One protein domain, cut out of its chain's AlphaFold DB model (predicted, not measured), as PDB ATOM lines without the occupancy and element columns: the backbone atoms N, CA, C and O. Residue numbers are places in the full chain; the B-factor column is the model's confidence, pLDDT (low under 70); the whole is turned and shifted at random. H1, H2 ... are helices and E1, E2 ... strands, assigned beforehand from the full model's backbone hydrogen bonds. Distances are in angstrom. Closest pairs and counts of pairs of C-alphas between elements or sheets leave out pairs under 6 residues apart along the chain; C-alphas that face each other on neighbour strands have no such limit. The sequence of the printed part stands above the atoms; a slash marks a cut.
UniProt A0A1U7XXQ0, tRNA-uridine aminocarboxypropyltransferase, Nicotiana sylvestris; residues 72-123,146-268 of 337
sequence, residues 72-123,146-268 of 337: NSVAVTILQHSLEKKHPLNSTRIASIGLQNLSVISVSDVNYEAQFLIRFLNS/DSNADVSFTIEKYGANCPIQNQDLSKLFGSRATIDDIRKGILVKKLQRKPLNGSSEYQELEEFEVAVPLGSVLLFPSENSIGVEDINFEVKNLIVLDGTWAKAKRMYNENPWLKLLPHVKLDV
ATOM      1  N   ASN A  72      -7.981 -31.174  36.953       94.94
ATOM      2  CA  ASN A  72      -7.500 -31.211  38.329       94.94
ATOM      3  C   ASN A  72      -6.092 -31.820  38.343       94.94
ATOM      4  O   ASN A  72      -5.863 -32.898  37.783       94.94
ATOM      5  N   SER A  73      -5.152 -31.098  38.944       94.69
ATOM      6  CA  SER A  73      -3.737 -31.468  39.045       94.69
ATOM      7  C   SER A  73      -3.524 -32.602  40.048       94.69
ATOM      8  O   SER A  73      -2.733 -33.515  39.808       94.69
ATOM      9  N   VAL A  74      -4.272 -32.577  41.148       95.69
ATOM     10  CA  VAL A  74      -4.342 -33.627  42.159       95.69
ATOM     11  C   VAL A  74      -5.304 -34.700  41.671       95.69
ATOM     12  O   VAL A  74      -6.505 -34.462  41.540       95.69
ATOM     13  N   ALA A  75      -4.785 -35.899  41.409       97.00
ATOM     14  CA  ALA A  75      -5.605 -37.043  41.030       97.00
ATOM     15  C   ALA A  75      -6.594 -37.402  42.147       97.00
ATOM     16  O   ALA A  75      -6.311 -37.210  43.327       97.00
ATOM     17  N   VAL A  76      -7.749 -37.962  41.793       98.00
ATOM     18  CA  VAL A  76      -8.712 -38.482  42.771       98.00
ATOM     19  C   VAL A  76      -8.939 -39.964  42.517       98.00
ATOM     20  O   VAL A  76      -9.362 -40.361  41.437       98.00
ATOM     21  N   THR A  77      -8.706 -40.799  43.522       98.25
ATOM     22  CA  THR A  77      -8.936 -42.245  43.454       98.25
ATOM     23  C   THR A  77     -10.050 -42.629  44.419       98.25
ATOM     24  O   THR A  77      -9.870 -42.627  45.634       98.25
ATOM     25  N   ILE A  78     -11.226 -42.968  43.895       98.19
ATOM     26  CA  ILE A  78     -12.387 -43.337  44.710       98.19
ATOM     27  C   ILE A  78     -12.451 -44.855  44.852       98.19
ATOM     28  O   ILE A  78     -12.693 -45.567  43.879       98.19
ATOM     29  N   LEU A  79     -12.320 -45.353  46.079       97.75
ATOM     30  CA  LEU A  79     -12.640 -46.733  46.430       97.75
ATOM     31  C   LEU A  79     -14.129 -46.814  46.777       97.75
ATOM     32  O   LEU A  79     -14.553 -46.486  47.886       97.75
ATOM     33  N   GLN A  80     -14.935 -47.212  45.798       96.75
ATOM     34  CA  GLN A  80     -16.386 -47.275  45.907       96.75
ATOM     35  C   GLN A  80     -16.858 -48.661  46.318       96.75
ATOM     36  O   GLN A  80     -16.645 -49.650  45.610       96.75
ATOM     37  N   HIS A  81     -17.614 -48.714  47.413       95.06
ATOM     38  CA  HIS A  81     -18.237 -49.948  47.857       95.06
ATOM     39  C   HIS A  81     -19.185 -50.498  46.773       95.06
ATOM     40  O   HIS A  81     -20.068 -49.794  46.277       95.06
ATOM     41  N   SER A  82     -19.081 -51.784  46.439       93.06
ATOM     42  CA  SER A  82     -19.801 -52.425  45.326       93.06
ATOM     43  C   SER A  82     -21.328 -52.262  45.401       93.06
ATOM     44  O   SER A  82     -21.985 -52.001  44.391       93.06
ATOM     45  N   LEU A  83     -21.890 -52.328  46.613       89.12
ATOM     46  CA  LEU A  83     -23.311 -52.064  46.898       89.12
ATOM     47  C   LEU A  83     -23.777 -50.608  46.674       89.12
ATOM     48  O   LEU A  83     -24.980 -50.376  46.586       89.12
ATOM     49  N   GLU A  84     -22.882 -49.621  46.591       86.31
ATOM     50  CA  GLU A  84     -23.244 -48.201  46.408       86.31
ATOM     51  C   GLU A  84     -23.275 -47.782  44.930       86.31
ATOM     52  O   GLU A  84     -23.951 -46.818  44.568       86.31
ATOM     53  N   LYS A  85     -22.662 -48.563  44.027       81.44
ATOM     54  CA  LYS A  85     -22.623 -48.307  42.569       81.44
ATOM     55  C   LYS A  85     -23.988 -47.974  41.961       81.44
ATOM     56  O   LYS A  85     -24.124 -47.087  41.113       81.44
ATOM     57  N   LYS A  86     -25.017 -48.703  42.395       78.50
ATOM     58  CA  LYS A  86     -26.392 -48.578  41.889       78.50
ATOM     59  C   LYS A  86     -27.261 -47.644  42.735       78.50
ATOM     60  O   LYS A  86     -28.438 -47.480  42.422       78.50
ATOM     61  N   HIS A  87     -26.711 -47.032  43.784       77.12
ATOM     62  CA  HIS A  87     -27.479 -46.167  44.667       77.12
ATOM     63  C   HIS A  87     -27.977 -44.917  43.909       77.12
ATOM     64  O   HIS A  87     -27.202 -44.270  43.201       77.12
ATOM     65  N   PRO A  88     -29.259 -44.525  44.042       66.44
ATOM     66  CA  PRO A  88     -29.792 -43.359  43.339       66.44
ATOM     67  C   PRO A  88     -29.089 -42.041  43.688       66.44
ATOM     68  O   PRO A  88     -28.969 -41.183  42.825       66.44
ATOM     69  N   LEU A  89     -28.596 -41.871  44.916       73.94
ATOM     70  CA  LEU A  89     -27.845 -40.680  45.358       73.94
ATOM     71  C   LEU A  89     -26.325 -40.836  45.209       73.94
ATOM     72  O   LEU A  89     -25.574 -40.237  45.971       73.94
ATOM     73  N   ASN A  90     -25.865 -41.677  44.286       82.94
ATOM     74  CA  ASN A  90     -24.442 -41.888  44.059       82.94
ATOM     75  C   ASN A  90     -23.785 -40.608  43.496       82.94
ATOM     76  O   ASN A  90     -23.844 -40.347  42.292       82.94
ATOM     77  N   SER A  91     -23.192 -39.813  44.389       88.12
ATOM     78  CA  SER A  91     -22.516 -38.547  44.097       88.12
ATOM     79  C   SER A  91     -21.147 -38.736  43.446       88.12
ATOM     80  O   SER A  91     -20.697 -37.836  42.739       88.12
ATOM     81  N   THR A  92     -20.555 -39.933  43.538       91.88
ATOM     82  CA  THR A  92     -19.382 -40.334  42.740       91.88
ATOM     83  C   THR A  92     -19.639 -40.152  41.249       91.88
ATOM     84  O   THR A  92     -18.737 -39.764  40.520       91.88
ATOM     85  N   ARG A  93     -20.885 -40.316  40.779       91.06
ATOM     86  CA  ARG A  93     -21.219 -40.063  39.370       91.06
ATOM     87  C   ARG A  93     -20.993 -38.623  38.942       91.06
ATOM     88  O   ARG A  93     -20.658 -38.433  37.785       91.06
ATOM     89  N   ILE A  94     -21.205 -37.647  39.829       93.00
ATOM     90  CA  ILE A  94     -20.936 -36.228  39.546       93.00
ATOM     91  C   ILE A  94     -19.429 -36.020  39.455       93.00
ATOM     92  O   ILE A  94     -18.972 -35.407  38.499       93.00
ATOM     93  N   ALA A  95     -18.668 -36.600  40.387       94.56
ATOM     94  CA  ALA A  95     -17.210 -36.550  40.358       94.56
ATOM     95  C   ALA A  95     -16.656 -37.148  39.050       94.56
ATOM     96  O   ALA A  95     -15.867 -36.502  38.374       94.56
ATOM     97  N   SER A  96     -17.136 -38.326  38.631       93.56
ATOM     98  CA  SER A  96     -16.634 -39.033  37.440       93.56
ATOM     99  C   SER A  96     -16.876 -38.328  36.108       93.56
ATOM    100  O   SER A  96     -16.140 -38.571  35.161       93.56
ATOM    101  N   ILE A  97     -17.917 -37.505  35.999       91.88
ATOM    102  CA  ILE A  97     -18.177 -36.705  34.789       91.88
ATOM    103  C   ILE A  97     -17.662 -35.264  34.931       91.88
ATOM    104  O   ILE A  97     -17.574 -34.530  33.948       91.88
ATOM    105  N   GLY A  98     -17.392 -34.844  36.167       93.69
ATOM    106  CA  GLY A  98     -17.038 -33.484  36.530       93.69
ATOM    107  C   GLY A  98     -15.539 -33.243  36.623       93.69
ATOM    108  O   GLY A  98     -15.129 -32.139  36.317       93.69
ATOM    109  N   LEU A  99     -14.736 -34.242  36.996       95.94
ATOM    110  CA  LEU A  99     -13.279 -34.148  37.153       95.94
ATOM    111  C   LEU A  99     -12.562 -34.932  36.050       95.94
ATOM    112  O   LEU A  99     -13.025 -35.996  35.644       95.94
ATOM    113  N   GLN A 100     -11.436 -34.410  35.567       95.25
ATOM    114  CA  GLN A 100     -10.659 -35.020  34.487       95.25
ATOM    115  C   GLN A 100      -9.730 -36.133  34.984       95.25
ATOM    116  O   GLN A 100      -9.633 -37.185  34.356       95.25
ATOM    117  N   ASN A 101      -9.040 -35.905  36.101       95.69
ATOM    118  CA  ASN A 101      -8.063 -36.821  36.677       95.69
ATOM    119  C   ASN A 101      -8.686 -37.554  37.869       95.69
ATOM    120  O   ASN A 101      -8.436 -37.232  39.033       95.69
ATOM    121  N   LEU A 102      -9.580 -38.495  37.561       96.94
ATOM    122  CA  LEU A 102     -10.299 -39.279  38.555       96.94
ATOM    123  C   LEU A 102     -10.428 -40.742  38.129       96.94
ATOM    124  O   LEU A 102     -10.818 -41.046  37.003       96.94
ATOM    125  N   SER A 103     -10.173 -41.652  39.066       96.56
ATOM    126  CA  SER A 103     -10.407 -43.087  38.921       96.56
ATOM    127  C   SER A 103     -11.416 -43.580  39.960       96.56
ATOM    128  O   SER A 103     -11.493 -43.069  41.077       96.56
ATOM    129  N   VAL A 104     -12.233 -44.570  39.589       96.31
ATOM    130  CA  VAL A 104     -13.180 -45.222  40.506       96.31
ATOM    131  C   VAL A 104     -12.927 -46.717  40.487       96.31
ATOM    132  O   VAL A 104     -13.071 -47.367  39.452       96.31
ATOM    133  N   ILE A 105     -12.600 -47.269  41.648       96.62
ATOM    134  CA  ILE A 105     -12.320 -48.685  41.849       96.62
ATOM    135  C   ILE A 105     -13.433 -49.277  42.697       96.62
ATOM    136  O   ILE A 105     -13.845 -48.720  43.712       96.62
ATOM    137  N   SER A 106     -13.935 -50.427  42.268       95.50
ATOM    138  CA  SER A 106     -14.924 -51.172  43.034       95.50
ATOM    139  C   SER A 106     -14.256 -51.943  44.152       95.50
ATOM    140  O   SER A 106     -13.365 -52.739  43.885       95.50
ATOM    141  N   VAL A 107     -14.771 -51.808  45.367       95.06
ATOM    142  CA  VAL A 107     -14.330 -52.602  46.513       95.06
ATOM    143  C   VAL A 107     -15.530 -53.305  47.132       95.06
ATOM    144  O   VAL A 107     -16.603 -52.726  47.286       95.06
ATOM    145  N   SER A 108     -15.365 -54.571  47.473       93.56
ATOM    146  CA  SER A 108     -16.371 -55.404  48.113       93.56
ATOM    147  C   SER A 108     -15.875 -55.866  49.470       93.56
ATOM    148  O   SER A 108     -14.671 -56.000  49.715       93.56
ATOM    149  N   ASP A 109     -16.848 -56.146  50.325       92.75
ATOM    150  CA  ASP A 109     -16.632 -56.809  51.598       92.75
ATOM    151  C   ASP A 109     -15.881 -58.134  51.410       92.75
ATOM    152  O   ASP A 109     -16.160 -58.906  50.486       92.75
ATOM    153  N   VAL A 110     -14.962 -58.426  52.324       90.38
ATOM    154  CA  VAL A 110     -14.335 -59.742  52.439       90.38
ATOM    155  C   VAL A 110     -15.330 -60.681  53.102       90.38
ATOM    156  O   VAL A 110     -15.706 -60.501  54.262       90.38
ATOM    157  N   ASN A 111     -15.803 -61.670  52.343       87.00
ATOM    158  CA  ASN A 111     -16.802 -62.632  52.818       87.00
ATOM    159  C   ASN A 111     -16.185 -63.934  53.336       87.00
ATOM    160  O   ASN A 111     -16.769 -64.550  54.226       87.00
ATOM    161  N   TYR A 112     -15.030 -64.320  52.789       86.38
ATOM    162  CA  TYR A 112     -14.276 -65.513  53.171       86.38
ATOM    163  C   TYR A 112     -12.841 -65.110  53.481       86.38
ATOM    164  O   TYR A 112     -12.508 -64.886  54.639       86.38
ATOM    165  N   GLU A 113     -12.045 -64.921  52.433       89.06
ATOM    166  CA  GLU A 113     -10.640 -64.565  52.517       89.06
ATOM    167  C   GLU A 113     -10.285 -63.636  51.347       89.06
ATOM    168  O   GLU A 113     -10.825 -63.773  50.244       89.06
ATOM    169  N   ALA A 114      -9.398 -62.675  51.590       91.00
ATOM    170  CA  ALA A 114      -8.826 -61.828  50.557       91.00
ATOM    171  C   ALA A 114      -7.307 -61.755  50.706       91.00
ATOM    172  O   ALA A 114      -6.804 -61.475  51.795       91.00
ATOM    173  N   GLN A 115      -6.601 -61.959  49.601       91.44
ATOM    174  CA  GLN A 115      -5.156 -61.808  49.507       91.44
ATOM    175  C   GLN A 115      -4.818 -60.442  48.905       91.44
ATOM    176  O   GLN A 115      -5.444 -59.989  47.949       91.44
ATOM    177  N   PHE A 116      -3.811 -59.795  49.470       91.62
ATOM    178  CA  PHE A 116      -3.234 -58.543  49.022       91.62
ATOM    179  C   PHE A 116      -1.788 -58.778  48.619       91.62
ATOM    180  O   PHE A 116      -1.007 -59.359  49.371       91.62
ATOM    181  N   LEU A 117      -1.437 -58.276  47.447       90.44
ATOM    182  CA  LEU A 117      -0.094 -58.300  46.900       90.44
ATOM    183  C   LEU A 117       0.325 -56.842  46.691       90.44
ATOM    184  O   LEU A 117      -0.354 -56.101  45.976       90.44
ATOM    185  N   ILE A 118       1.400 -56.413  47.349       88.81
ATOM    186  CA  ILE A 118       1.936 -55.054  47.257       88.81
ATOM    187  C   ILE A 118       3.315 -55.109  46.610       88.81
ATOM    188  O   ILE A 118       4.173 -55.900  47.004       88.81
ATOM    189  N   ARG A 119       3.520 -54.225  45.637       87.31
ATOM    190  CA  ARG A 119       4.803 -53.998  44.979       87.31
ATOM    191  C   ARG A 119       5.213 -52.538  45.121       87.31
ATOM    192  O   ARG A 119       4.385 -51.654  44.905       87.31
ATOM    193  N   PHE A 120       6.469 -52.273  45.451       85.19
ATOM    194  CA  PHE A 120       7.002 -50.915  45.501       85.19
ATOM    195  C   PHE A 120       7.297 -50.409  44.089       85.19
ATOM    196  O   PHE A 120       7.897 -51.097  43.258       85.19
ATOM    197  N   LEU A 121       6.873 -49.181  43.806       81.38
ATOM    198  CA  LEU A 121       7.194 -48.500  42.560       81.38
ATOM    199  C   LEU A 121       8.624 -47.962  42.680       81.38
ATOM    200  O   LEU A 121       8.850 -46.807  43.026       81.38
ATOM    201  N   ASN A 122       9.622 -48.818  42.452       66.88
ATOM    202  CA  ASN A 122      11.005 -48.357  42.367       66.88
ATOM    203  C   ASN A 122      11.108 -47.327  41.233       66.88
ATOM    204  O   ASN A 122      10.628 -47.567  40.125       66.88
ATOM    205  N   SER A 123      11.753 -46.195  41.513       48.28
ATOM    206  CA  SER A 123      11.832 -44.972  40.697       48.28
ATOM    207  C   SER A 123      12.487 -45.111  39.308       48.28
ATOM    208  O   SER A 123      12.826 -44.103  38.700       48.28
ATOM    209  N   ASP A 146       2.592 -62.479  39.431       49.22
ATOM    210  CA  ASP A 146       2.370 -63.715  40.201       49.22
ATOM    211  C   ASP A 146       3.610 -64.270  40.931       49.22
ATOM    212  O   ASP A 146       3.470 -65.180  41.744       49.22
ATOM    213  N   SER A 147       4.817 -63.736  40.704       51.31
ATOM    214  CA  SER A 147       6.052 -64.270  41.314       51.31
ATOM    215  C   SER A 147       6.947 -63.264  42.052       51.31
ATOM    216  O   SER A 147       7.911 -63.694  42.675       51.31
ATOM    217  N   ASN A 148       6.631 -61.960  42.047       57.97
ATOM    218  CA  ASN A 148       7.511 -60.896  42.574       57.97
ATOM    219  C   ASN A 148       6.759 -59.816  43.384       57.97
ATOM    220  O   ASN A 148       7.034 -58.622  43.243       57.97
ATOM    221  N   ALA A 149       5.777 -60.193  44.209       63.31
ATOM    222  CA  ALA A 149       5.232 -59.253  45.190       63.31
ATOM    223  C   ALA A 149       6.278 -59.005  46.289       63.31
ATOM    224  O   ALA A 149       6.739 -59.956  46.918       63.31
ATOM    225  N   ASP A 150       6.635 -57.740  46.534       75.06
ATOM    226  CA  ASP A 150       7.561 -57.378  47.618       75.06
ATOM    227  C   ASP A 150       6.951 -57.706  48.989       75.06
ATOM    228  O   ASP A 150       7.651 -58.026  49.949       75.06
ATOM    229  N   VAL A 151       5.621 -57.637  49.070       82.00
ATOM    230  CA  VAL A 151       4.834 -57.958  50.254       82.00
ATOM    231  C   VAL A 151       3.564 -58.686  49.825       82.00
ATOM    232  O   VAL A 151       2.843 -58.232  48.937       82.00
ATOM    233  N   SER A 152       3.233 -59.776  50.513       85.19
ATOM    234  CA  SER A 152       1.960 -60.482  50.364       85.19
ATOM    235  C   SER A 152       1.355 -60.749  51.734       85.19
ATOM    236  O   SER A 152       2.059 -61.145  52.662       85.19
ATOM    237  N   PHE A 153       0.056 -60.513  51.882       83.81
ATOM    238  CA  PHE A 153      -0.681 -60.892  53.081       83.81
ATOM    239  C   PHE A 153      -2.139 -61.192  52.753       83.81
ATOM    240  O   PHE A 153      -2.660 -60.823  51.709       83.81
ATOM    241  N   THR A 154      -2.818 -61.828  53.690       86.38
ATOM    242  CA  THR A 154      -4.174 -62.338  53.560       86.38
ATOM    243  C   THR A 154      -4.985 -61.896  54.772       86.38
ATOM    244  O   THR A 154      -4.445 -61.732  55.866       86.38
ATOM    245  N   ILE A 155      -6.280 -61.665  54.588       85.94
ATOM    246  CA  ILE A 155      -7.226 -61.396  55.671       85.94
ATOM    247  C   ILE A 155      -8.481 -62.244  55.504       85.94
ATOM    248  O   ILE A 155      -8.903 -62.512  54.380       85.94
ATOM    249  N   GLU A 156      -9.119 -62.600  56.615       85.00
ATOM    250  CA  GLU A 156     -10.434 -63.239  56.612       85.00
ATOM    251  C   GLU A 156     -11.559 -62.209  56.815       85.00
ATOM    252  O   GLU A 156     -11.337 -60.996  56.952       85.00
ATOM    253  N   LYS A 157     -12.805 -62.693  56.825       79.38
ATOM    254  CA  LYS A 157     -14.007 -61.887  57.067       79.38
ATOM    255  C   LYS A 157     -13.859 -60.989  58.307       79.38
ATOM    256  O   LYS A 157     -13.412 -61.425  59.364       79.38
ATOM    257  N   TYR A 158     -14.301 -59.732  58.188       65.06
ATOM    258  CA  TYR A 158     -14.178 -58.685  59.218       65.06
ATOM    259  C   TYR A 158     -12.742 -58.262  59.557       65.06
ATOM    260  O   TYR A 158     -12.540 -57.540  60.534       65.06
ATOM    261  N   GLY A 159     -11.742 -58.696  58.785       57.56
ATOM    262  CA  GLY A 159     -10.335 -58.481  59.126       57.56
ATOM    263  C   GLY A 159      -9.910 -59.204  60.409       57.56
ATOM    264  O   GLY A 159      -8.870 -58.872  60.973       57.56
ATOM    265  N   ALA A 160     -10.717 -60.156  60.896       48.94
ATOM    266  CA  ALA A 160     -10.392 -60.964  62.060       48.94
ATOM    267  C   ALA A 160      -9.435 -62.087  61.647       48.94
ATOM    268  O   ALA A 160      -9.705 -62.799  60.692       48.94
ATOM    269  N   ASN A 161      -8.325 -62.203  62.379       44.59
ATOM    270  CA  ASN A 161      -7.386 -63.324  62.406       44.59
ATOM    271  C   ASN A 161      -7.098 -64.010  61.066       44.59
ATOM    272  O   ASN A 161      -7.501 -65.143  60.848       44.59
ATOM    273  N   CYS A 162      -6.229 -63.407  60.256       37.22
ATOM    274  CA  CYS A 162      -5.260 -64.263  59.586       37.22
ATOM    275  C   CYS A 162      -4.146 -64.542  60.609       37.22
ATOM    276  O   CYS A 162      -3.542 -63.579  61.096       37.22
ATOM    277  N   PRO A 163      -3.833 -65.800  60.968       35.78
ATOM    278  CA  PRO A 163      -2.571 -66.132  61.612       35.78
ATOM    279  C   PRO A 163      -1.455 -66.032  60.565       35.78
ATOM    280  O   PRO A 163      -0.742 -66.986  60.284       35.78
ATOM    281  N   ILE A 164      -1.293 -64.858  59.961       38.53
ATOM    282  CA  ILE A 164      -0.007 -64.481  59.400       38.53
ATOM    283  C   ILE A 164       0.819 -64.091  60.605       38.53
ATOM    284  O   ILE A 164       0.317 -63.461  61.539       38.53
ATOM    285  N   GLN A 165       2.083 -64.485  60.600       43.38
ATOM    286  CA  GLN A 165       3.087 -63.907  61.472       43.38
ATOM    287  C   GLN A 165       2.861 -62.390  61.509       43.38
ATOM    288  O   GLN A 165       3.199 -61.676  60.570       43.38
ATOM    289  N   ASN A 166       2.285 -61.893  62.606       42.91
ATOM    290  CA  ASN A 166       2.035 -60.471  62.866       42.91
ATOM    291  C   ASN A 166       3.310 -59.626  62.642       42.91
ATOM    292  O   ASN A 166       3.259 -58.407  62.512       42.91
ATOM    293  N   GLN A 167       4.461 -60.299  62.567       44.47
ATOM    294  CA  GLN A 167       5.763 -59.817  62.149       44.47
ATOM    295  C   GLN A 167       5.797 -59.118  60.775       44.47
ATOM    296  O   GLN A 167       6.493 -58.123  60.706       44.47
ATOM    297  N   ASP A 168       5.090 -59.515  59.708       52.44
ATOM    298  CA  ASP A 168       5.306 -58.869  58.386       52.44
ATOM    299  C   ASP A 168       4.540 -57.552  58.191       52.44
ATOM    300  O   ASP A 168       5.111 -56.571  57.709       52.44
ATOM    301  N   LEU A 169       3.297 -57.455  58.675       52.09
ATOM    302  CA  LEU A 169       2.588 -56.170  58.702       52.09
ATOM    303  C   LEU A 169       3.263 -55.205  59.691       52.09
ATOM    304  O   LEU A 169       3.486 -54.043  59.371       52.09
ATOM    305  N   SER A 170       3.662 -55.685  60.876       49.72
ATOM    306  CA  SER A 170       4.408 -54.860  61.837       49.72
ATOM    307  C   SER A 170       5.818 -54.490  61.362       49.72
ATOM    308  O   SER A 170       6.274 -53.399  61.691       49.72
ATOM    309  N   LYS A 171       6.492 -55.306  60.537       52.34
ATOM    310  CA  LYS A 171       7.737 -54.921  59.839       52.34
ATOM    311  C   LYS A 171       7.497 -53.805  58.815       52.34
ATOM    312  O   LYS A 171       8.335 -52.912  58.707       52.34
ATOM    313  N   LEU A 172       6.354 -53.791  58.118       54.47
ATOM    314  CA  LEU A 172       5.965 -52.666  57.251       54.47
ATOM    315  C   LEU A 172       5.722 -51.385  58.049       54.47
ATOM    316  O   LEU A 172       6.185 -50.326  57.641       54.47
ATOM    317  N   PHE A 173       5.051 -51.483  59.200       52.22
ATOM    318  CA  PHE A 173       4.799 -50.334  60.078       52.22
ATOM    319  C   PHE A 173       6.023 -49.905  60.911       52.22
ATOM    320  O   PHE A 173       6.062 -48.775  61.390       52.22
ATOM    321  N   GLY A 174       6.997 -50.796  61.125       46.25
ATOM    322  CA  GLY A 174       8.055 -50.634  62.129       46.25
ATOM    323  C   GLY A 174       9.460 -50.361  61.588       46.25
ATOM    324  O   GLY A 174      10.307 -49.891  62.346       46.25
ATOM    325  N   SER A 175       9.740 -50.626  60.306       53.06
ATOM    326  CA  SER A 175      11.054 -50.349  59.710       53.06
ATOM    327  C   SER A 175      11.058 -49.011  58.956       53.06
ATOM    328  O   SER A 175      10.200 -48.724  58.125       53.06
ATOM    329  N   ARG A 176      12.062 -48.174  59.236       50.06
ATOM    330  CA  ARG A 176      12.234 -46.850  58.613       50.06
ATOM    331  C   ARG A 176      12.468 -46.948  57.096       50.06
ATOM    332  O   ARG A 176      12.036 -46.066  56.366       50.06
ATOM    333  N   ALA A 177      13.076 -48.048  56.639       49.69
ATOM    334  CA  ALA A 177      13.299 -48.344  55.224       49.69
ATOM    335  C   ALA A 177      11.981 -48.600  54.470       49.69
ATOM    336  O   ALA A 177      11.784 -48.074  53.382       49.69
ATOM    337  N   THR A 178      11.024 -49.299  55.092       57.53
ATOM    338  CA  THR A 178       9.714 -49.572  54.479       57.53
ATOM    339  C   THR A 178       8.872 -48.309  54.323       57.53
ATOM    340  O   THR A 178       8.147 -48.183  53.344       57.53
ATOM    341  N   ILE A 179       9.003 -47.334  55.227       59.09
ATOM    342  CA  ILE A 179       8.336 -46.027  55.098       59.09
ATOM    343  C   ILE A 179       8.910 -45.233  53.913       59.09
ATOM    344  O   ILE A 179       8.148 -44.628  53.160       59.09
ATOM    345  N   ASP A 180      10.232 -45.251  53.720       61.28
ATOM    346  CA  ASP A 180      10.891 -44.576  52.594       61.28
ATOM    347  C   ASP A 180      10.604 -45.239  51.239       61.28
ATOM    348  O   ASP A 180      10.547 -44.552  50.219       61.28
ATOM    349  N   ASP A 181      10.342 -46.546  51.220       63.34
ATOM    350  CA  ASP A 181       9.932 -47.260  50.009       63.34
ATOM    351  C   ASP A 181       8.432 -47.095  49.707       63.34
ATOM    352  O   ASP A 181       8.073 -46.873  48.552       63.34
ATOM    353  N   ILE A 182       7.556 -47.050  50.723       63.09
ATOM    354  CA  ILE A 182       6.142 -46.648  50.554       63.09
ATOM    355  C   ILE A 182       6.056 -45.228  49.981       63.09
ATOM    356  O   ILE A 182       5.204 -44.950  49.134       63.09
ATOM    357  N   ARG A 183       6.968 -44.331  50.385       65.94
ATOM    358  CA  ARG A 183       7.063 -42.974  49.825       65.94
ATOM    359  C   ARG A 183       7.341 -42.971  48.324       65.94
ATOM    360  O   ARG A 183       6.952 -42.018  47.677       65.94
ATOM    361  N   LYS A 184       7.940 -43.999  47.725       75.38
ATOM    362  CA  LYS A 184       8.146 -44.042  46.262       75.38
ATOM    363  C   LYS A 184       6.872 -44.414  45.488       75.38
ATOM    364  O   LYS A 184       6.824 -44.270  44.270       75.38
ATOM    365  N   GLY A 185       5.815 -44.801  46.203       87.19
ATOM    366  CA  GLY A 185       4.552 -45.274  45.658       87.19
ATOM    367  C   GLY A 185       4.472 -46.799  45.652       87.19
ATOM    368  O   GLY A 185       5.483 -47.502  45.696       87.19
ATOM    369  N   ILE A 186       3.251 -47.319  45.608       90.38
ATOM    370  CA  ILE A 186       2.969 -48.755  45.660       90.38
ATOM    371  C   ILE A 186       1.938 -49.150  44.606       90.38
ATOM    372  O   ILE A 186       1.055 -48.373  44.259       90.38
ATOM    373  N   LEU A 187       2.027 -50.378  44.116       92.62
ATOM    374  CA  LEU A 187       0.987 -51.042  43.343       92.62
ATOM    375  C   LEU A 187       0.336 -52.085  44.248       92.62
ATOM    376  O   LEU A 187       1.031 -52.929  44.813       92.62
ATOM    377  N   VAL A 188      -0.981 -52.003  44.416       94.19
ATOM    378  CA  VAL A 188      -1.747 -52.894  45.290       94.19
ATOM    379  C   VAL A 188      -2.710 -53.712  44.455       94.19
ATOM    380  O   VAL A 188      -3.592 -53.160  43.800       94.19
ATOM    381  N   LYS A 189      -2.590 -55.032  44.542       95.25
ATOM    382  CA  LYS A 189      -3.517 -55.982  43.940       95.25
ATOM    383  C   LYS A 189      -4.277 -56.722  45.032       95.25
ATOM    384  O   LYS A 189      -3.674 -57.170  46.007       95.25
ATOM    385  N   LYS A 190      -5.595 -56.844  44.880       94.94
ATOM    386  CA  LYS A 190      -6.464 -57.604  45.785       94.94
ATOM    387  C   LYS A 190      -7.120 -58.758  45.038       94.94
ATOM    388  O   LYS A 190      -7.782 -58.549  44.023       94.94
ATOM    389  N   LEU A 191      -6.985 -59.957  45.590       93.38
ATOM    390  CA  LEU A 191      -7.636 -61.182  45.139       93.38
ATOM    391  C   LEU A 191      -8.664 -61.614  46.190       93.38
ATOM    392  O   LEU A 191      -8.365 -61.650  47.382       93.38
ATOM    393  N   GLN A 192      -9.879 -61.944  45.766       91.69
ATOM    394  CA  GLN A 192     -10.925 -62.511  46.617       91.69
ATOM    395  C   GLN A 192     -10.969 -64.024  46.428       91.69
ATOM    396  O   GLN A 192     -10.998 -64.509  45.295       91.69
ATOM    397  N   ARG A 193     -11.044 -64.769  47.532       87.31
ATOM    398  CA  ARG A 193     -11.255 -66.217  47.513       87.31
ATOM    399  C   ARG A 193     -12.720 -66.515  47.761       87.31
ATOM    400  O   ARG A 193     -13.329 -66.009  48.705       87.31
ATOM    401  N   LYS A 194     -13.298 -67.353  46.909       83.06
ATOM    402  CA  LYS A 194     -14.684 -67.800  47.029       83.06
ATOM    403  C   LYS A 194     -14.726 -69.325  47.001       83.06
ATOM    404  O   LYS A 194     -14.176 -69.900  46.066       83.06
ATOM    405  N   PRO A 195     -15.378 -69.991  47.969       80.38
ATOM    406  CA  PRO A 195     -15.546 -71.433  47.901       80.38
ATOM    407  C   PRO A 195     -16.386 -71.792  46.677       80.38
ATOM    408  O   PRO A 195     -17.399 -71.145  46.380       80.38
ATOM    409  N   LEU A 196     -15.956 -72.825  45.962       80.19
ATOM    410  CA  LEU A 196     -16.757 -73.454  44.925       80.19
ATOM    411  C   LEU A 196     -17.901 -74.219  45.603       80.19
ATOM    412  O   LEU A 196     -17.741 -74.782  46.685       80.19
ATOM    413  N   ASN A 197     -19.095 -74.162  45.008       70.38
ATOM    414  CA  ASN A 197     -20.328 -74.668  45.617       70.38
ATOM    415  C   ASN A 197     -20.159 -76.099  46.167       70.38
ATOM    416  O   ASN A 197     -20.148 -77.059  45.403       70.38
ATOM    417  N   GLY A 198     -20.096 -76.230  47.496       64.94
ATOM    418  CA  GLY A 198     -20.105 -77.514  48.201       64.94
ATOM    419  C   GLY A 198     -18.784 -78.295  48.222       64.94
ATOM    420  O   GLY A 198     -18.801 -79.427  48.701       64.94
ATOM    421  N   SER A 199     -17.662 -77.735  47.751       67.69
ATOM    422  CA  SER A 199     -16.336 -78.369  47.830       67.69
ATOM    423  C   SER A 199     -15.368 -77.592  48.735       67.69
ATOM    424  O   SER A 199     -15.598 -76.431  49.071       67.69
ATOM    425  N   SER A 200     -14.264 -78.237  49.130       66.88
ATOM    426  CA  SER A 200     -13.131 -77.593  49.825       66.88
ATOM    427  C   SER A 200     -12.240 -76.765  48.884       66.88
ATOM    428  O   SER A 200     -11.190 -76.280  49.305       66.88
ATOM    429  N   GLU A 201     -12.614 -76.642  47.609       76.69
ATOM    430  CA  GLU A 201     -11.856 -75.904  46.603       76.69
ATOM    431  C   GLU A 201     -12.305 -74.441  46.555       76.69
ATOM    432  O   GLU A 201     -13.488 -74.119  46.695       76.69
ATOM    433  N   TYR A 202     -11.351 -73.545  46.323       76.62
ATOM    434  CA  TYR A 202     -11.590 -72.110  46.237       76.62
ATOM    435  C   TYR A 202     -11.280 -71.612  44.831       76.62
ATOM    436  O   TYR A 202     -10.313 -72.040  44.206       76.62
ATOM    437  N   GLN A 203     -12.091 -70.673  44.355       85.19
ATOM    438  CA  GLN A 203     -11.777 -69.854  43.197       85.19
ATOM    439  C   GLN A 203     -11.173 -68.532  43.669       85.19
ATOM    440  O   GLN A 203     -11.779 -67.825  44.481       85.19
ATOM    441  N   GLU A 204     -10.008 -68.192  43.128       87.38
ATOM    442  CA  GLU A 204      -9.388 -66.877  43.271       87.38
ATOM    443  C   GLU A 204      -9.822 -65.968  42.125       87.38
ATOM    444  O   GLU A 204      -9.786 -66.343  40.953       87.38
ATOM    445  N   LEU A 205     -10.291 -64.776  42.481       90.81
ATOM    446  CA  LEU A 205     -10.770 -63.770  41.546       90.81
ATOM    447  C   LEU A 205     -10.076 -62.451  41.851       90.81
ATOM    448  O   LEU A 205     -10.151 -61.955  42.975       90.81
ATOM    449  N   GLU A 206      -9.439 -61.865  40.844       94.12
ATOM    450  CA  GLU A 206      -8.914 -60.509  40.955       94.12
ATOM    451  C   GLU A 206     -10.065 -59.522  41.165       94.12
ATOM    452  O   GLU A 206     -11.004 -59.454  40.370       94.12
ATOM    453  N   GLU A 207     -10.007 -58.783  42.272       94.81
ATOM    454  CA  GLU A 207     -10.984 -57.747  42.579       94.81
ATOM    455  C   GLU A 207     -10.544 -56.394  42.022       94.81
ATOM    456  O   GLU A 207     -11.347 -55.696  41.397       94.81
ATOM    457  N   PHE A 208      -9.285 -56.020  42.256       95.88
ATOM    458  CA  PHE A 208      -8.688 -54.818  41.688       95.88
ATOM    459  C   PHE A 208      -7.161 -54.885  41.681       95.88
ATOM    460  O   PHE A 208      -6.544 -55.584  42.486       95.88
ATOM    461  N   GLU A 209      -6.580 -54.035  40.843       95.62
ATOM    462  CA  GLU A 209      -5.190 -53.607  40.889       95.62
ATOM    463  C   GLU A 209      -5.165 -52.071  40.822       95.62
ATOM    464  O   GLU A 209      -5.858 -51.468  40.000       95.62
ATOM    465  N   VAL A 210      -4.441 -51.422  41.737       94.94
ATOM    466  CA  VAL A 210      -4.402 -49.958  41.858       94.94
ATOM    467  C   VAL A 210      -2.995 -49.447  42.121       94.94
ATOM    468  O   VAL A 210      -2.331 -49.863  43.070       94.94
ATOM    469  N   ALA A 211      -2.563 -48.497  41.295       93.31
ATOM    470  CA  ALA A 211      -1.349 -47.733  41.528       93.31
ATOM    471  C   ALA A 211      -1.625 -46.587  42.511       93.31
ATOM    472  O   ALA A 211      -2.571 -45.815  42.356       93.31
ATOM    473  N   VAL A 212      -0.765 -46.467  43.511       93.31
ATOM    474  CA  VAL A 212      -0.795 -45.447  44.554       93.31
ATOM    475  C   VAL A 212       0.539 -44.702  44.485       93.31
ATOM    476  O   VAL A 212       1.508 -45.118  45.123       93.31
ATOM    477  N   PRO A 213       0.645 -43.653  43.652       90.69
ATOM    478  CA  PRO A 213       1.904 -42.942  43.441       90.69
ATOM    479  C   PRO A 213       2.358 -42.178  44.694       90.69
ATOM    480  O   PRO A 213       1.567 -41.931  45.611       90.69
ATOM    481  N   LEU A 214       3.623 -41.746  44.708       88.00
ATOM    482  CA  LEU A 214       4.132 -40.789  45.698       88.00
ATOM    483  C   LEU A 214       3.221 -39.551  45.778       88.00
ATOM    484  O   LEU A 214       2.717 -39.065  44.767       88.00
ATOM    485  N   GLY A 215       3.015 -39.042  46.994       89.88
ATOM    486  CA  GLY A 215       2.103 -37.926  47.253       89.88
ATOM    487  C   GLY A 215       0.631 -38.343  47.323       89.88
ATOM    488  O   GLY A 215      -0.242 -37.474  47.332       89.88
ATOM    489  N   SER A 216       0.335 -39.650  47.368       93.88
ATOM    490  CA  SER A 216      -1.011 -40.146  47.664       93.88
ATOM    491  C   SER A 216      -1.349 -39.996  49.147       93.88
ATOM    492  O   SER A 216      -0.580 -40.426  50.006       93.88
ATOM    493  N   VAL A 217      -2.528 -39.454  49.444       94.75
ATOM    494  CA  VAL A 217      -3.073 -39.332  50.805       94.75
ATOM    495  C   VAL A 217      -4.463 -39.945  50.879       94.75
ATOM    496  O   VAL A 217      -5.226 -39.898  49.916       94.75
ATOM    497  N   LEU A 218      -4.811 -40.517  52.028       96.56
ATOM    498  CA  LEU A 218      -6.138 -41.063  52.289       96.56
ATOM    499  C   LEU A 218      -7.004 -40.031  53.011       96.56
ATOM    500  O   LEU A 218      -6.714 -39.655  54.145       96.56
ATOM    501  N   LEU A 219      -8.112 -39.637  52.386       95.94
ATOM    502  CA  LEU A 219      -9.142 -38.809  53.000       95.94
ATOM    503  C   LEU A 219     -10.039 -39.662  53.901       95.94
ATOM    504  O   LEU A 219     -11.051 -40.216  53.462       95.94
ATOM    505  N   PHE A 220      -9.647 -39.797  55.165       94.00
ATOM    506  CA  PHE A 220     -10.377 -40.591  56.145       94.00
ATOM    507  C   PHE A 220     -10.034 -40.150  57.579       94.00
ATOM    508  O   PHE A 220      -8.853 -40.111  57.930       94.00
ATOM    509  N   PRO A 221     -11.035 -39.881  58.444       90.94
ATOM    510  CA  PRO A 221     -10.807 -39.436  59.818       90.94
ATOM    511  C   PRO A 221     -10.410 -40.612  60.732       90.94
ATOM    512  O   PRO A 221     -11.197 -41.073  61.562       90.94
ATOM    513  N   SER A 222      -9.197 -41.140  60.548       88.56
ATOM    514  CA  SER A 222      -8.586 -42.130  61.446       88.56
ATOM    515  C   SER A 222      -7.975 -41.465  62.686       88.56
ATOM    516  O   SER A 222      -7.832 -40.244  62.747       88.56
ATOM    517  N   GLU A 223      -7.570 -42.266  63.673       85.38
ATOM    518  CA  GLU A 223      -6.909 -41.776  64.896       85.38
ATOM    519  C   GLU A 223      -5.608 -41.006  64.611       85.38
ATOM    520  O   GLU A 223      -5.288 -40.069  65.332       85.38
ATOM    521  N   ASN A 224      -4.908 -41.346  63.524       83.12
ATOM    522  CA  ASN A 224      -3.647 -40.717  63.114       83.12
ATOM    523  C   ASN A 224      -3.835 -39.658  62.012       83.12
ATOM    524  O   ASN A 224      -2.863 -39.275  61.363       83.12
ATOM    525  N   SER A 225      -5.075 -39.239  61.737       90.06
ATOM    526  CA  SER A 225      -5.349 -38.259  60.683       90.06
ATOM    527  C   SER A 225      -5.006 -36.833  61.112       90.06
ATOM    528  O   SER A 225      -5.358 -36.397  62.211       90.06
ATOM    529  N   ILE A 226      -4.345 -36.101  60.216       91.19
ATOM    530  CA  ILE A 226      -4.047 -34.669  60.369       91.19
ATOM    531  C   ILE A 226      -5.040 -33.828  59.564       91.19
ATOM    532  O   ILE A 226      -5.662 -34.340  58.626       91.19
ATOM    533  N   GLY A 227      -5.220 -32.556  59.926       90.50
ATOM    534  CA  GLY A 227      -6.026 -31.638  59.126       90.50
ATOM    535  C   GLY A 227      -5.436 -31.502  57.722       90.50
ATOM    536  O   GLY A 227      -4.220 -31.516  57.545       90.50
ATOM    537  N   VAL A 228      -6.289 -31.401  56.701       87.81
ATOM    538  CA  VAL A 228      -5.833 -31.226  55.309       87.81
ATOM    539  C   VAL A 228      -4.984 -29.957  55.130       87.81
ATOM    540  O   VAL A 228      -4.090 -29.931  54.292       87.81
ATOM    541  N   GLU A 229      -5.224 -28.934  55.949       84.38
ATOM    542  CA  GLU A 229      -4.476 -27.671  55.943       84.38
ATOM    543  C   GLU A 229      -3.106 -27.795  56.637       84.38
ATOM    544  O   GLU A 229      -2.212 -26.993  56.379       84.38
ATOM    545  N   ASP A 230      -2.912 -28.829  57.465       87.12
ATOM    546  CA  ASP A 230      -1.662 -29.088  58.194       87.12
ATOM    547  C   ASP A 230      -0.649 -29.909  57.372       87.12
ATOM    548  O   ASP A 230       0.432 -30.263  57.857       87.12
ATOM    549  N   ILE A 231      -0.994 -30.266  56.130       86.69
ATOM    550  CA  ILE A 231      -0.123 -31.048  55.253       86.69
ATOM    551  C   ILE A 231       1.084 -30.195  54.843       86.69
ATOM    552  O   ILE A 231       0.953 -29.100  54.307       86.69
ATOM    553  N   ASN A 232       2.287 -30.737  55.039       86.50
ATOM    554  CA  ASN A 232       3.556 -30.064  54.741       86.50
ATOM    555  C   ASN A 232       4.274 -30.600  53.487       86.50
ATOM    556  O   ASN A 232       5.456 -30.320  53.281       86.50
ATOM    557  N   PHE A 233       3.583 -31.389  52.667       86.00
ATOM    558  CA  PHE A 233       4.087 -31.946  51.415       86.00
ATOM    559  C   PHE A 233       3.062 -31.775  50.294       86.00
ATOM    560  O   PHE A 233       1.870 -31.603  50.533       86.00
ATOM    561  N   GLU A 234       3.522 -31.837  49.049       89.75
ATOM    562  CA  GLU A 234       2.634 -31.705  47.900       89.75
ATOM    563  C   GLU A 234       1.775 -32.967  47.720       89.75
ATOM    564  O   GLU A 234       2.292 -34.075  47.542       89.75
ATOM    565  N   VAL A 235       0.453 -32.799  47.749       92.94
ATOM    566  CA  VAL A 235      -0.497 -33.885  47.489       92.94
ATOM    567  C   VAL A 235      -0.647 -34.066  45.983       92.94
ATOM    568  O   VAL A 235      -0.973 -33.128  45.266       92.94
ATOM    569  N   LYS A 236      -0.431 -35.288  45.494       93.62
ATOM    570  CA  LYS A 236      -0.571 -35.643  44.070       93.62
ATOM    571  C   LYS A 236      -1.790 -36.509  43.789       93.62
ATOM    572  O   LYS A 236      -2.273 -36.531  42.660       93.62
ATOM    573  N   ASN A 237      -2.280 -37.229  44.794       96.06
ATOM    574  CA  ASN A 237      -3.437 -38.101  44.659       96.06
ATOM    575  C   ASN A 237      -4.232 -38.160  45.969       96.06
ATOM    576  O   ASN A 237      -3.680 -38.389  47.042       96.06
ATOM    577  N   LEU A 238      -5.541 -37.987  45.870       97.44
ATOM    578  CA  LEU A 238      -6.485 -38.060  46.970       97.44
ATOM    579  C   LEU A 238      -7.264 -39.372  46.875       97.44
ATOM    580  O   LEU A 238      -8.094 -39.553  45.984       97.44
ATOM    581  N   ILE A 239      -7.028 -40.285  47.812       98.06
ATOM    582  CA  ILE A 239      -7.779 -41.536  47.923       98.06
ATOM    583  C   ILE A 239      -9.004 -41.298  48.807       98.06
ATOM    584  O   ILE A 239      -8.877 -40.831  49.935       98.06
ATOM    585  N   VAL A 240     -10.197 -41.631  48.308       97.81
ATOM    586  CA  VAL A 240     -11.481 -41.386  48.985       97.81
ATOM    587  C   VAL A 240     -12.285 -42.677  49.087       97.81
ATOM    588  O   VAL A 240     -12.404 -43.421  48.116       97.81
ATOM    589  N   LEU A 241     -12.874 -42.942  50.254       96.50
ATOM    590  CA  LEU A 241     -13.725 -44.112  50.483       96.50
ATOM    591  C   LEU A 241     -15.201 -43.752  50.268       96.50
ATOM    592  O   LEU A 241     -15.775 -42.999  51.052       96.50
ATOM    593  N   ASP A 242     -15.837 -44.315  49.240       95.06
ATOM    594  CA  ASP A 242     -17.246 -44.051  48.926       95.06
ATOM    595  C   ASP A 242     -18.172 -45.153  49.458       95.06
ATOM    596  O   ASP A 242     -18.220 -46.284  48.963       95.06
ATOM    597  N   GLY A 243     -18.950 -44.791  50.476       91.00
ATOM    598  CA  GLY A 243     -20.095 -45.556  50.943       91.00
ATOM    599  C   GLY A 243     -20.748 -44.950  52.178       91.00
ATOM    600  O   GLY A 243     -20.441 -43.831  52.582       91.00
ATOM    601  N   THR A 244     -21.685 -45.671  52.801       88.31
ATOM    602  CA  THR A 244     -22.143 -45.267  54.142       88.31
ATOM    603  C   THR A 244     -20.967 -45.287  55.117       88.31
ATOM    604  O   THR A 244     -20.014 -46.032  54.919       88.31
ATOM    605  N   TRP A 245     -21.042 -44.543  56.218       86.62
ATOM    606  CA  TRP A 245     -19.963 -44.514  57.215       86.62
ATOM    607  C   TRP A 245     -19.571 -45.896  57.742       86.62
ATOM    608  O   TRP A 245     -18.386 -46.190  57.883       86.62
ATOM    609  N   ALA A 246     -20.551 -46.778  57.958       89.75
ATOM    610  CA  ALA A 246     -20.290 -48.169  58.320       89.75
ATOM    611  C   ALA A 246     -19.523 -48.920  57.214       89.75
ATOM    612  O   ALA A 246     -18.565 -49.628  57.514       89.75
ATOM    613  N   LYS A 247     -19.898 -48.725  55.941       92.12
ATOM    614  CA  LYS A 247     -19.212 -49.321  54.783       92.12
ATOM    615  C   LYS A 247     -17.810 -48.752  54.589       92.12
ATOM    616  O   LYS A 247     -16.888 -49.523  54.384       92.12
ATOM    617  N   ALA A 248     -17.623 -47.438  54.705       92.62
ATOM    618  CA  ALA A 248     -16.314 -46.797  54.603       92.62
ATOM    619  C   ALA A 248     -15.365 -47.282  55.710       92.62
ATOM    620  O   ALA A 248     -14.241 -47.681  55.422       92.62
ATOM    621  N   LYS A 249     -15.843 -47.356  56.961       91.88
ATOM    622  CA  LYS A 249     -15.068 -47.915  58.079       91.88
ATOM    623  C   LYS A 249     -14.725 -49.390  57.860       91.88
ATOM    624  O   LYS A 249     -13.616 -49.814  58.173       91.88
ATOM    625  N   ARG A 250     -15.657 -50.170  57.308       92.56
ATOM    626  CA  ARG A 250     -15.407 -51.569  56.952       92.56
ATOM    627  C   ARG A 250     -14.373 -51.698  55.835       92.56
ATOM    628  O   ARG A 250     -13.418 -52.439  56.018       92.56
ATOM    629  N   MET A 251     -14.501 -50.929  54.752       94.62
ATOM    630  CA  MET A 251     -13.508 -50.875  53.673       94.62
ATOM    631  C   MET A 251     -12.125 -50.507  54.212       94.62
ATOM    632  O   MET A 251     -11.159 -51.171  53.867       94.62
ATOM    633  N   TYR A 252     -12.029 -49.516  55.101       94.06
ATOM    634  CA  TYR A 252     -10.771 -49.152  55.751       94.06
ATOM    635  C   TYR A 252     -10.138 -50.322  56.527       94.06
ATOM    636  O   TYR A 252      -8.944 -50.587  56.405       94.06
ATOM    637  N   ASN A 253     -10.939 -51.067  57.294       91.44
ATOM    638  CA  ASN A 253     -10.448 -52.195  58.088       91.44
ATOM    639  C   ASN A 253     -10.102 -53.430  57.241       91.44
ATOM    640  O   ASN A 253      -9.127 -54.114  57.536       91.44
ATOM    641  N   GLU A 254     -10.884 -53.703  56.198       93.00
ATOM    642  CA  GLU A 254     -10.711 -54.847  55.294       93.00
ATOM    643  C   GLU A 254      -9.755 -54.553  54.123       93.00
ATOM    644  O   GLU A 254      -9.579 -55.386  53.242       93.00
ATOM    645  N   ASN A 255      -9.112 -53.384  54.088       93.56
ATOM    646  CA  ASN A 255      -8.048 -53.068  53.133       93.56
ATOM    647  C   ASN A 255      -6.838 -52.487  53.890       93.56
ATOM    648  O   ASN A 255      -6.590 -51.283  53.824       93.56
ATOM    649  N   PRO A 256      -6.070 -53.320  54.626       89.94
ATOM    650  CA  PRO A 256      -5.043 -52.854  55.564       89.94
ATOM    651  C   PRO A 256      -3.930 -52.002  54.949       89.94
ATOM    652  O   PRO A 256      -3.326 -51.205  55.661       89.94
ATOM    653  N   TRP A 257      -3.683 -52.122  53.642       90.62
ATOM    654  CA  TRP A 257      -2.725 -51.285  52.913       90.62
ATOM    655  C   TRP A 257      -3.061 -49.787  52.993       90.62
ATOM    656  O   TRP A 257      -2.162 -48.957  52.934       90.62
ATOM    657  N   LEU A 258      -4.331 -49.427  53.213       92.94
ATOM    658  CA  LEU A 258      -4.759 -48.044  53.437       92.94
ATOM    659  C   LEU A 258      -4.098 -47.417  54.671       92.94
ATOM    660  O   LEU A 258      -3.860 -46.213  54.698       92.94
ATOM    661  N   LYS A 259      -3.742 -48.234  55.671       89.81
ATOM    662  CA  LYS A 259      -3.059 -47.787  56.893       89.81
ATOM    663  C   LYS A 259      -1.616 -47.338  56.641       89.81
ATOM    664  O   LYS A 259      -1.041 -46.682  57.500       89.81
ATOM    665  N   LEU A 260      -1.041 -47.697  55.490       86.06
ATOM    666  CA  LEU A 260       0.308 -47.299  55.078       86.06
ATOM    667  C   LEU A 260       0.360 -45.853  54.566       86.06
ATOM    668  O   LEU A 260       1.441 -45.282  54.449       86.06
ATOM    669  N   LEU A 261      -0.794 -45.265  54.237       89.12
ATOM    670  CA  LEU A 261      -0.880 -43.934  53.648       89.12
ATOM    671  C   LEU A 261      -0.929 -42.842  54.725       89.12
ATOM    672  O   LEU A 261      -1.466 -43.070  55.812       89.12
ATOM    673  N   PRO A 262      -0.456 -41.619  54.430       90.81
ATOM    674  CA  PRO A 262      -0.810 -40.448  55.221       90.81
ATOM    675  C   PRO A 262      -2.332 -40.274  55.247       90.81
ATOM    676  O   PRO A 262      -2.981 -40.308  54.200       90.81
ATOM    677  N   HIS A 263      -2.900 -40.102  56.440       93.31
ATOM    678  CA  HIS A 263      -4.334 -39.888  56.611       93.31
ATOM    679  C   HIS A 263      -4.608 -38.409  56.814       93.31
ATOM    680  O   HIS A 263      -3.977 -37.765  57.651       93.31
ATOM    681  N   VAL A 264      -5.588 -37.898  56.084       93.69
ATOM    682  CA  VAL A 264      -6.022 -36.510  56.171       93.69
ATOM    683  C   VAL A 264      -7.511 -36.468  56.474       93.69
ATOM    684  O   VAL A 264      -8.282 -37.327  56.033       93.69
ATOM    685  N   LYS A 265      -7.923 -35.469  57.245       92.31
ATOM    686  CA  LYS A 265      -9.324 -35.189  57.558       92.31
ATOM    687  C   LYS A 265      -9.660 -33.755  57.172       92.31
ATOM    688  O   LYS A 265      -8.784 -32.901  57.066       92.31
ATOM    689  N   LEU A 266     -10.947 -33.507  56.969       89.19
ATOM    690  CA  LEU A 266     -11.453 -32.159  56.767       89.19
ATOM    691  C   LEU A 266     -12.002 -31.645  58.089       89.19
ATOM    692  O   LEU A 266     -12.913 -32.255  58.653       89.19
ATOM    693  N   ASP A 267     -11.498 -30.505  58.533       77.12
ATOM    694  CA  ASP A 267     -12.043 -29.781  59.673       77.12
ATOM    695  C   ASP A 267     -13.084 -28.780  59.152       77.12
ATOM    696  O   ASP A 267     -12.865 -27.577  59.056       77.12
ATOM    697  N   VAL A 268     -14.231 -29.306  58.706       68.44
ATOM    698  CA  VAL A 268     -15.308 -28.482  58.140       68.44
ATOM    699  C   VAL A 268     -16.303 -28.105  59.232       68.44
ATOM    700  O   VAL A 268     -17.127 -28.921  59.637       68.44
TER     701      VAL A 268
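AT A GLANCE: This is residues 72 to 123 and 146 to 268 of the 337 residues of the protein "tRNA-uridine aminocarboxypropyltransferase" of Nicotiana sylvestris (UniProt A0A1U7XXQ0). Two strongly twisted sheets, one of five parallel strands and one of four antiparallel strands, lie partly face to face as a sandwich, with the short helix H5 near the middle and H4 across E1 and E8 of the five-strand sheet. H1 packs over E2 and E1, while H2 and H3 graze the four-strand sheet, whose longest strands form the hairpin E5 and E6. The printed part has 175 residues with five named helices and nine named strands, in the order E1 H1 E2 E3 E4 H2 H3 E5 E6 E7 E8 H4 H5 E9. The sheets run E2 E1 E8 E7 E9 and E4 E3 E5 E6; the class is mixed, helices and strands. The whole is compact, with a radius of gyration of the C-alphas of 16.5 A and spans of 51 by 45 by 29 A.

IN THESE COORDINATES: The larger sheet holds E1, residues 75 to 81, 19.3 A long from C-alpha 75 at (-5.605, -37.043, 41.030); E2, 102 to 107; E7, 216 to 219; E8, 237 to 242; and E9, 263 to 265, ending at C-alpha 265 at (-9.324, -35.189, 57.558). The other holds E3, 113 to 120, 23.4 A; E4, 151 to 156; E5, 185 to 195, 33.1 A; and E6, 202 to 213, 32.3 A. The helices are H1, 92 to 98; H2, 167 to 174; H3, 176 to 182; H4, 245 to 254, 14.0 A; and H5, 256 to 260.

HOW THE PARTS SIT: Within hydrogen-bond range are N 103 and O 76 of E2 and E1, 2.8 A; N 77 and O 238 of E1 and E8, 2.8 A; N 217 and O 237 of E7 and E8, 2.9 A; and N 264 and O 218 of E9 and E7, 2.8 A. E1, H1, E2 form a strand-helix-strand unit, two parallel neighbours joined through a helix, with a right-handed crossover. Split units, with a strand between the two, are E8, H4 H5, E9 and E4, H2 H3, E5, both right-handed. H4 runs across the strands at a height over the sheet of 8.7 A, its closest C-alphas to E8 being Ala 248 and Leu 241, 5.6 A. In the other sheet, N 116 and O 153 of E3 and E4 are 2.7 A apart, N 117 and O 189 of E3 and E5 2.9 A, and N 188 and O 210 of the hairpin E5 and E6 2.9 A. Between the sheets, the closest C-alphas of E2 and E6 are Ile 105 and Phe 208, 7.1 A. H2 and H3 touch only at the corner, about perpendicular at 89 degrees, the closest C-alphas being Leu 172 and Thr 178, 5.6 A. Each O i to N i+4 pair is within range in H1, H2, H3 and H4; H5 has 0 of 1, but 2 of 2 O i to N i+3 pairs.

THE WHOLE: The C-alphas farthest apart, Gly 198 and Asn 232, are 53.4 A apart. Residues 124 to 145 are not printed, and C-alphas 123 and 146 are 21.0 A apart across this cut. The link E7 to E8, 17 residues, is long. Mean pLDDT of the printed part is 82.6, with 37 residues under 70, among them 158 to 183.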